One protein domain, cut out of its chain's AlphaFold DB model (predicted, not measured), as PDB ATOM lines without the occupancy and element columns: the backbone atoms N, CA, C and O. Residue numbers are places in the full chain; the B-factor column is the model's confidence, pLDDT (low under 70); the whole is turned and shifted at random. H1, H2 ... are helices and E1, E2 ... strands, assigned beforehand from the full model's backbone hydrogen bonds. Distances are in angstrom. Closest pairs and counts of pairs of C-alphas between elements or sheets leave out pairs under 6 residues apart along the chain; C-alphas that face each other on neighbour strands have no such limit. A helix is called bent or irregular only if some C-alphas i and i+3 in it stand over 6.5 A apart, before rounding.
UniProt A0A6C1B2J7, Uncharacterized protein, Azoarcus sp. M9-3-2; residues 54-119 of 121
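What this domain is: This is residues 54 to 119 of the 121 residues of an uncharacterized protein of Azoarcus sp. M9-3-2 (UniProt A0A6C1B2J7). A small, strongly twisted and curled sheet of four strands has a single helix, H1, over one face, slantwise over the edge strand E1, with the end of the helix coming toward the far end of the long bent strand E4. The sheet is made of two hairpins, E1 with E2 and E3 with E4, set side by side through E2 and E4, and E4 bends so that its first part pairs with E2 and its last part with E3. The printed part has 66 residues with one named helix and four named strands, in the order E1, E2, H1, E3, E4 along the chain; across the sheet the order is E1, E2, E4, E3, and the sheet is mixed. The class is mixed, helices and strands. The whole is compact and rounded, with a radius of gyration of the C-alphas of 11.0 A and spans of 29 by 25 by 21 A.

Where its parts are: The longest strand is E4, residues 107 to 114, 19.6 A from first to last C-alpha; it begins at C-alpha 107 (96.061, 94.706, 127.188), bends by 64 degrees at residue 111 and ends at C-alpha 114 (94.196, 114.193, 128.559). E3, residues 95 to 99, is 12.9 A long, and E2, residues 65 to 69, is 12.6 A long. E1, residues 59 to 62, is 9.8 A long and begins at C-alpha 59 (99.843, 101.611, 131.653). H1, residues 80 to 90, is 15.1 A long, from C-alpha 80 (106.269, 104.577, 142.126) to C-alpha 90 (94.821, 110.770, 134.387).

How they stand to each other: E2 and E4 are the inner strands of the sheet and are parallel, with 62 degrees between their directions; N 68 and O 108 are 2.8 A apart, within hydrogen-bond range. The pairing of E4 is staggered: residues 107 to 110 pair with E2 and residues 110 to 114 with E3. E3 and E4 form a hairpin, antiparallel at 139 degrees, with N 96 and O 113 at 2.8 A and N 111 and O 98 at 2.8 A. E1 and E2 form the other hairpin, antiparallel at 142 degrees, with N 60 and O 67 at 2.9 A and N 67 and O 60 at 2.8 A. The edge strands E1 and E3 are apart. From edge to edge the strands' lines turn by 106 degrees, and the way across the sheet turns by 78 degrees. H1 is on the sheet, at a height over the sheet of 9.7 A. It lies over E1 and runs slantwise to the strands, at 47 degrees to E1 on the local plane. H1 and E1 are near each other, with 7 pairs of C-alphas within 10 A. The closest C-alphas of H1 and E4 are those of Leu 90 and Val 114, 6.8 A apart. In H1 each O i to N i+4 pair is within hydrogen-bond range. Beyond the named strands, residues 117 to 118 pair antiparallel with residues 113 to 114 of E4.

The domain as a whole: The two C-alphas farthest apart are those of Leu 81 and Glu 102, 29.3 A, while the first and last printed C-alphas, of Ala 54 and Ile 119, are 13.0 A apart. The printed part has no cut. The links from E1 to E2 and from H1 to E3 are tight; those from E2 to H1, 10 residues, and from E3 to E4, 7 residues, are short. The mean pLDDT of the printed part is 86.2, and residues 74 to 75, between E2 and H1, are under 70.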
ATOM      1  N   ALA A  54      96.385 104.389 137.334       91.06
ATOM      2  CA  ALA A  54      97.710 103.971 136.907       91.06
ATOM      3  C   ALA A  54      98.124 102.656 137.588       91.06
ATOM      4  O   ALA A  54      98.027 102.500 138.810       91.06
ATOM      5  N   ILE A  55      98.609 101.707 136.787       89.69
ATOM      6  CA  ILE A  55      99.192 100.446 137.266       89.69
ATOM      7  C   ILE A  55     100.687 100.658 137.485       89.69
ATOM      8  O   ILE A  55     101.216 100.352 138.552       89.69
ATOM      9  N   ASP A  56     101.326 101.215 136.466       85.44
ATOM     10  CA  ASP A  56     102.732 101.570 136.372       85.44
ATOM     11  C   ASP A  56     102.833 102.948 135.689       85.44
ATOM     12  O   ASP A  56     101.847 103.675 135.563       85.44
ATOM     13  N   GLY A  57     104.034 103.355 135.301       84.19
ATOM     14  CA  GLY A  57     104.266 104.599 134.581       84.19
ATOM     15  C   GLY A  57     103.828 104.584 133.116       84.19
ATOM     16  O   GLY A  57     103.798 105.635 132.497       84.19
ATOM     17  N   GLU A  58     103.489 103.440 132.530       88.69
ATOM     18  CA  GLU A  58     103.213 103.335 131.087       88.69
ATOM     19  C   GLU A  58     101.835 102.746 130.770       88.69
ATOM     20  O   GLU A  58     101.416 102.675 129.618       88.69
ATOM     21  N   SER A  59     101.100 102.316 131.788       90.38
ATOM     22  CA  SER A  59      99.843 101.611 131.653       90.38
ATOM     23  C   SER A  59      98.900 101.877 132.821       90.38
ATOM     24  O   SER A  59      99.275 102.067 133.983       90.38
ATOM     25  N   PHE A  60      97.615 101.882 132.498       90.88
ATOM     26  CA  PHE A  60      96.533 102.153 133.430       90.88
ATOM     27  C   PHE A  60      95.347 101.244 133.139       90.88
ATOM     28  O   PHE A  60      95.208 100.685 132.051       90.88
ATOM     29  N   PHE A  61      94.475 101.076 134.121       90.12
ATOM     30  CA  PHE A  61      93.204 100.399 133.923       90.12
ATOM     31  C   PHE A  61      92.106 101.419 133.677       90.12
ATOM     32  O   PHE A  61      91.971 102.398 134.409       90.12
ATOM     33  N   TYR A  62      91.291 101.149 132.664       89.06
ATOM     34  CA  TYR A  62      90.111 101.938 132.350       89.06
ATOM     35  C   TYR A  62      89.033 101.045 131.742       89.06
ATOM     36  O   TYR A  62      89.325 100.165 130.932       89.06
ATOM     37  N   GLY A  63      87.782 101.223 132.170       83.12
ATOM     38  CA  GLY A  63      86.649 100.457 131.637       83.12
ATOM     39  C   GLY A  63      86.797  98.931 131.747       83.12
ATOM     40  O   GLY A  63      86.285  98.209 130.898       83.12
ATOM     41  N   GLY A  64      87.538  98.432 132.747       84.19
ATOM     42  CA  GLY A  64      87.793  96.997 132.938       84.19
ATOM     43  C   GLY A  64      88.882  96.397 132.040       84.19
ATOM     44  O   GLY A  64      89.004  95.176 131.973       84.19
ATOM     45  N   ARG A  65      89.679  97.221 131.347       88.88
ATOM     46  CA  ARG A  65      90.767  96.772 130.464       88.88
ATOM     47  C   ARG A  65      92.077  97.450 130.843       88.88
ATOM     48  O   ARG A  65      92.072  98.606 131.265       88.88
ATOM     49  N   LYS A  66      93.192  96.734 130.676       91.00
ATOM     50  CA  LYS A  66      94.529  97.323 130.788       91.00
ATOM     51  C   LYS A  66      94.821  98.087 129.502       91.00
ATOM     52  O   LYS A  66      94.740  97.508 128.421       91.00
ATOM     53  N   ILE A  67      95.159  99.360 129.620       90.94
ATOM     54  CA  ILE A  67      95.575 100.226 128.522       90.94
ATOM     55  C   ILE A  67      97.064 100.498 128.695       90.94
ATOM     56  O   ILE A  67      97.489 100.911 129.768       90.94
ATOM     57  N   VAL A  68      97.848 100.230 127.660       90.94
ATOM     58  CA  VAL A  68      99.273 100.552 127.567       90.94
ATOM     59  C   VAL A  68      99.393 101.765 126.657       90.94
ATOM     60  O   VAL A  68      98.838 101.770 125.556       90.94
ATOM     61  N   VAL A  69     100.063 102.799 127.144       89.94
ATOM     62  CA  VAL A  69     100.226 104.058 126.429       89.94
ATOM     63  C   VAL A  69     101.299 103.879 125.367       89.94
ATOM     64  O   VAL A  69     102.458 103.613 125.674       89.94
ATOM     65  N   GLU A  70     100.911 104.035 124.107       89.19
ATOM     66  CA  GLU A  70     101.838 103.920 122.990       89.19
ATOM     67  C   GLU A  70     102.747 105.155 122.912       89.19
ATOM     68  O   GLU A  70     102.275 106.299 122.920       89.19
ATOM     69  N   GLY A  71     104.055 104.916 122.811       81.00
ATOM     70  CA  GLY A  71     105.068 105.961 122.655       81.00
ATOM     71  C   GLY A  71     105.450 106.693 123.944       81.00
ATOM     72  O   GLY A  71     106.217 107.644 123.880       81.00
ATOM     73  N   LEU A  72     104.938 106.283 125.110       80.19
ATOM     74  CA  LEU A  72     105.298 106.909 126.382       80.19
ATOM     75  C   LEU A  72     106.657 106.392 126.875       80.19
ATOM     76  O   LEU A  72     106.746 105.375 127.561       80.19
ATOM     77  N   GLU A  73     107.726 107.111 126.541       74.44
ATOM     78  CA  GLU A  73     109.069 106.811 127.036       74.44
ATOM     79  C   GLU A  73     109.275 107.396 128.440       74.44
ATOM     80  O   GLU A  73     109.570 108.576 128.629       74.44
ATOM     81  N   MET A  74     109.129 106.555 129.464       68.44
ATOM     82  CA  MET A  74     109.354 106.951 130.854       68.44
ATOM     83  C   MET A  74     110.675 106.382 131.388       68.44
ATOM     84  O   MET A  74     110.890 105.168 131.342       68.44
ATOM     85  N   PRO A  75     111.555 107.203 131.994       61.22
ATOM     86  CA  PRO A  75     112.702 106.676 132.716       61.22
ATOM     87  C   PRO A  75     112.204 105.924 133.956       61.22
ATOM     88  O   PRO A  75     111.664 106.522 134.885       61.22
ATOM     89  N   ARG A  76     112.422 104.604 133.985       70.81
ATOM     90  CA  ARG A  76     111.949 103.687 135.042       70.81
ATOM     91  C   ARG A  76     110.409 103.648 135.130       70.81
ATOM     92  O   ARG A  76     109.841 104.135 136.113       70.81
ATOM     93  N   PRO A  77     109.730 103.019 134.154       72.06
ATOM     94  CA  PRO A  77     108.267 102.953 134.118       72.06
ATOM     95  C   PRO A  77     107.683 102.190 135.316       72.06
ATOM     96  O   PRO A  77     106.621 102.540 135.810       72.06
ATOM     97  N   GLY A  78     108.411 101.224 135.883       78.81
ATOM     98  CA  GLY A  78     107.999 100.523 137.108       78.81
ATOM     99  C   GLY A  78     108.215 101.300 138.415       78.81
ATOM    100  O   GLY A  78     108.054 100.725 139.487       78.81
ATOM    101  N   SER A  79     108.650 102.565 138.366       85.06
ATOM    102  CA  SER A  79     108.865 103.353 139.583       85.06
ATOM    103  C   SER A  79     107.559 103.929 140.133       85.06
ATOM    104  O   SER A  79     106.705 104.407 139.385       85.06
ATOM    105  N   GLU A  80     107.436 103.977 141.461       87.44
ATOM    106  CA  GLU A  80     106.269 104.577 142.126       87.44
ATOM    107  C   GLU A  80     106.073 106.052 141.744       87.44
ATOM    108  O   GLU A  80     104.943 106.517 141.619       87.44
ATOM    109  N   LEU A  81     107.163 106.785 141.489       87.19
ATOM    110  CA  LEU A  81     107.102 108.162 140.993       87.19
ATOM    111  C   LEU A  81     106.466 108.244 139.598       87.19
ATOM    112  O   LEU A  81     105.653 109.136 139.359       87.19
ATOM    113  N   ALA A  82     106.801 107.319 138.694       86.00
ATOM    114  CA  ALA A  82     106.214 107.269 137.357       86.00
ATOM    115  C   ALA A  82     104.712 106.958 137.426       86.00
ATOM    116  O   ALA A  82     103.913 107.647 136.794       86.00
ATOM    117  N   LYS A  83     104.318 106.011 138.283       89.62
ATOM    118  CA  LYS A  83     102.911 105.697 138.557       89.62
ATOM    119  C   LYS A  83     102.143 106.893 139.127       89.62
ATOM    120  O   LYS A  83     101.060 107.212 138.647       89.62
ATOM    121  N   GLN A  84     102.697 107.590 140.122       90.94
ATOM    122  CA  GLN A  84     102.068 108.784 140.707       90.94
ATOM    123  C   GLN A  84     101.923 109.921 139.692       90.94
ATOM    124  O   GLN A  84     100.905 110.613 139.678       90.94
ATOM    125  N   ARG A  85     102.933 110.119 138.836       88.06
ATOM    126  CA  ARG A  85     102.884 111.106 137.753       88.06
ATOM    127  C   ARG A  85     101.786 110.762 136.754       88.06
ATOM    128  O   ARG A  85     100.988 111.639 136.442       88.06
ATOM    129  N   LEU A  86     101.725 109.508 136.301       88.12
ATOM    130  CA  LEU A  86     100.684 109.055 135.383       88.12
ATOM    131  C   LEU A  86      99.297 109.216 136.011       88.12
ATOM    132  O   LEU A  86      98.411 109.770 135.377       88.12
ATOM    133  N   GLN A  87      99.126 108.827 137.276       91.31
ATOM    134  CA  GLN A  87      97.862 109.001 137.992       91.31
ATOM    135  C   GLN A  87      97.425 110.469 138.025       91.31
ATOM    136  O   GLN A  87      96.283 110.770 137.701       91.31
ATOM    137  N   ARG A  88      98.340 111.397 138.336       90.44
ATOM    138  CA  ARG A  88      98.034 112.835 138.350       90.44
ATOM    139  C   ARG A  88      97.586 113.351 136.983       90.44
ATOM    140  O   ARG A  88      96.713 114.207 136.935       90.44
ATOM    141  N   ILE A  89      98.194 112.859 135.906       88.56
ATOM    142  CA  ILE A  89      97.801 113.207 134.536       88.56
ATOM    143  C   ILE A  89      96.409 112.640 134.242       88.56
ATOM    144  O   ILE A  89      95.545 113.358 133.774       88.56
ATOM    145  N   LEU A  90      96.141 111.380 134.583       88.88
ATOM    146  CA  LEU A  90      94.821 110.770 134.387       88.88
ATOM    147  C   LEU A  90      93.712 111.458 135.202       88.88
ATOM    148  O   LEU A  90      92.561 111.474 134.774       88.88
ATOM    149  N   ASP A  91      94.060 112.021 136.359       88.94
ATOM    150  CA  ASP A  91      93.147 112.784 137.211       88.94
ATOM    151  C   ASP A  91      92.988 114.252 136.779       88.94
ATOM    152  O   ASP A  91      92.118 114.939 137.320       88.94
ATOM    153  N   SER A  92      93.811 114.764 135.851       86.06
ATOM    154  CA  SER A  92      93.809 116.195 135.521       86.06
ATOM    155  C   SER A  92      92.602 116.630 134.693       86.06
ATOM    156  O   SER A  92      92.201 117.786 134.817       86.06
ATOM    157  N   GLY A  93      91.991 115.723 133.923       83.88
ATOM    158  CA  GLY A  93      90.819 116.069 133.123       83.88
ATOM    159  C   GLY A  93      90.289 114.954 132.229       83.88
ATOM    160  O   GLY A  93      90.243 113.786 132.622       83.88
ATOM    161  N   GLU A  94      89.789 115.325 131.051       85.50
ATOM    162  CA  GLU A  94      89.060 114.403 130.177       85.50
ATOM    163  C   GLU A  94      90.006 113.453 129.437       85.50
ATOM    164  O   GLU A  94      90.875 113.877 128.676       85.50
ATOM    165  N   LEU A  95      89.814 112.148 129.646       87.12
ATOM    166  CA  LEU A  95      90.634 111.097 129.057       87.12
ATOM    167  C   LEU A  95      90.090 110.657 127.692       87.12
ATOM    168  O   LEU A  95      88.979 110.133 127.597       87.12
ATOM    169  N   SER A  96      90.922 110.763 126.659       88.50
ATOM    170  CA  SER A  96      90.673 110.219 125.324       88.50
ATOM    171  C   SER A  96      91.648 109.082 125.020       88.50
ATOM    172  O   SER A  96      92.854 109.202 125.239       88.50
ATOM    173  N   ILE A  97      91.121 107.956 124.536       89.56
ATOM    174  CA  ILE A  97      91.883 106.731 124.263       89.56
ATOM    175  C   ILE A  97      91.639 106.327 122.810       89.56
ATOM    176  O   ILE A  97      90.516 105.980 122.444       89.56
ATOM    177  N   ALA A  98      92.695 106.319 121.998       89.88
ATOM    178  CA  ALA A  98      92.677 105.893 120.602       89.88
ATOM    179  C   ALA A  98      93.485 104.587 120.434       89.88
ATOM    180  O   ALA A  98      94.717 104.631 120.418       89.88
ATOM    181  N   PRO A  99      92.829 103.412 120.342       89.81
ATOM    182  CA  PRO A  99      93.509 102.121 120.247       89.81
ATOM    183  C   PRO A  99      94.383 101.986 118.994       89.81
ATOM    184  O   PRO A  99      93.955 102.305 117.887       89.81
ATOM    185  N   VAL A 100      95.582 101.435 119.171       90.19
ATOM    186  CA  VAL A 100      96.564 101.144 118.121       90.19
ATOM    187  C   VAL A 100      96.599  99.631 117.906       90.19
ATOM    188  O   VAL A 100      97.484  98.913 118.375       90.19
ATOM    189  N   GLY A 101      95.570  99.133 117.220       85.00
ATOM    190  CA  GLY A 101      95.427  97.721 116.866       85.00
ATOM    191  C   GLY A 101      94.669  96.869 117.887       85.00
ATOM    192  O   GLY A 101      93.971  97.364 118.774       85.00
ATOM    193  N   GLU A 102      94.783  95.553 117.714       88.00
ATOM    194  CA  GLU A 102      94.039  94.569 118.499       88.00
ATOM    195  C   GLU A 102      94.635  94.374 119.907       88.00
ATOM    196  O   GLU A 102      95.859  94.415 120.078       88.00
ATOM    197  N   PRO A 103      93.796  94.129 120.932       85.81
ATOM    198  CA  PRO A 103      94.267  93.798 122.269       85.81
ATOM    199  C   PRO A 103      95.056  92.487 122.276       85.81
ATOM    200  O   PRO A 103      94.599  91.458 121.782       85.81
ATOM    201  N   VAL A 104      96.209  92.497 122.937       83.69
ATOM    202  CA  VAL A 104      97.090  91.333 123.077       83.69
ATOM    203  C   VAL A 104      97.178  90.979 124.562       83.69
ATOM    204  O   VAL A 104      97.469  91.835 125.392       83.69
ATOM    205  N   HIS A 105      96.873  89.727 124.923       84.38
ATOM    206  CA  HIS A 105      96.833  89.249 126.321       84.38
ATOM    207  C   HIS A 105      95.943  90.087 127.266       84.38
ATOM    208  O   HIS A 105      96.230  90.223 128.451       84.38
ATOM    209  N   GLY A 106      94.856  90.670 126.746       82.06
ATOM    210  CA  GLY A 106      93.943  91.505 127.537       82.06
ATOM    211  C   GLY A 106      94.422  92.944 127.772       82.06
ATOM    212  O   GLY A 106      93.711  93.711 128.423       82.06
ATOM    213  N   ALA A 107      95.574  93.331 127.213       86.44
ATOM    214  CA  ALA A 107      96.061  94.706 127.188       86.44
ATOM    215  C   ALA A 107      95.802  95.360 125.822       86.44
ATOM    216  O   ALA A 107      96.020  94.747 124.777       86.44
ATOM    217  N   VAL A 108      95.337  96.607 125.828       92.50
ATOM    218  CA  VAL A 108      95.126  97.443 124.637       92.50
ATOM    219  C   VAL A 108      96.266  98.437 124.547       92.50
ATOM    220  O   VAL A 108      96.473  99.186 125.495       92.50
ATOM    221  N   ARG A 109      96.970  98.494 123.418       91.25
ATOM    222  CA  ARG A 109      97.865  99.622 123.134       91.25
ATOM    223  C   ARG A 109      97.046 100.774 122.586       91.25
ATOM    224  O   ARG A 109      96.189 100.544 121.734       91.25
ATOM    225  N   ALA A 110      97.254 101.979 123.089       91.56
ATOM    226  CA  ALA A 110      96.500 103.145 122.659       91.56
ATOM    227  C   ALA A 110      97.337 104.421 122.737       91.56
ATOM    228  O   ALA A 110      98.132 104.591 123.659       91.56
ATOM    229  N   HIS A 111      97.085 105.347 121.816       91.06
ATOM    230  CA  HIS A 111      97.430 106.745 122.022       91.06
ATOM    231  C   HIS A 111      96.462 107.330 123.040       91.06
ATOM    232  O   HIS A 111      95.248 107.131 122.946       91.06
ATOM    233  N   VAL A 112      97.008 108.016 124.035       90.19
ATOM    234  CA  VAL A 112      96.230 108.527 125.156       90.19
ATOM    235  C   VAL A 112      96.444 110.023 125.246       90.19
ATOM    236  O   VAL A 112      97.578 110.500 125.217       90.19
ATOM    237  N   SER A 113      95.338 110.748 125.351       88.31
ATOM    238  CA  SER A 113      95.333 112.192 125.516       88.31
ATOM    239  C   SER A 113      94.505 112.573 126.731       88.31
ATOM    240  O   SER A 113      93.456 111.976 126.971       88.31
ATOM    241  N   VAL A 114      94.958 113.578 127.471       89.12
ATOM    242  CA  VAL A 114      94.196 114.193 128.559       89.12
ATOM    243  C   VAL A 114      93.979 115.662 128.232       89.12
ATOM    244  O   VAL A 114      94.929 116.353 127.876       89.12
ATOM    245  N   ASP A 115      92.724 116.115 128.268       87.06
ATOM    246  CA  ASP A 115      92.315 117.474 127.866       87.06
ATOM    247  C   ASP A 115      92.808 117.872 126.458       87.06
ATOM    248  O   ASP A 115      93.095 119.032 126.166       87.06
ATOM    249  N   GLY A 116      92.934 116.885 125.564       84.75
ATOM    250  CA  GLY A 116      93.449 117.071 124.205       84.75
ATOM    251  C   GLY A 116      94.978 117.064 124.075       84.75
ATOM    252  O   GLY A 116      95.470 117.107 122.951       84.75
ATOM    253  N   GLN A 117      95.734 116.947 125.172       84.94
ATOM    254  CA  GLN A 117      97.191 116.802 125.147       84.94
ATOM    255  C   GLN A 117      97.591 115.325 125.160       84.94
ATOM    256  O   GLN A 117      97.232 114.587 126.076       84.94
ATOM    257  N   LEU A 118      98.345 114.886 124.147       84.06
ATOM    258  CA  LEU A 118      98.928 113.546 124.112       84.06
ATOM    259  C   LEU A 118      99.905 113.381 125.284       84.06
ATOM    260  O   LEU A 118     100.760 114.234 125.505       84.06
ATOM    261  N   ILE A 119      99.786 112.293 126.040       85.38
ATOM    262  CA  ILE A 119     100.629 112.092 127.229       85.38
ATOM    263  C   ILE A 119     102.001 111.494 126.897       85.38
ATOM    264  O   ILE A 119     102.852 111.457 127.779       85.38
TER     265      ILE A 119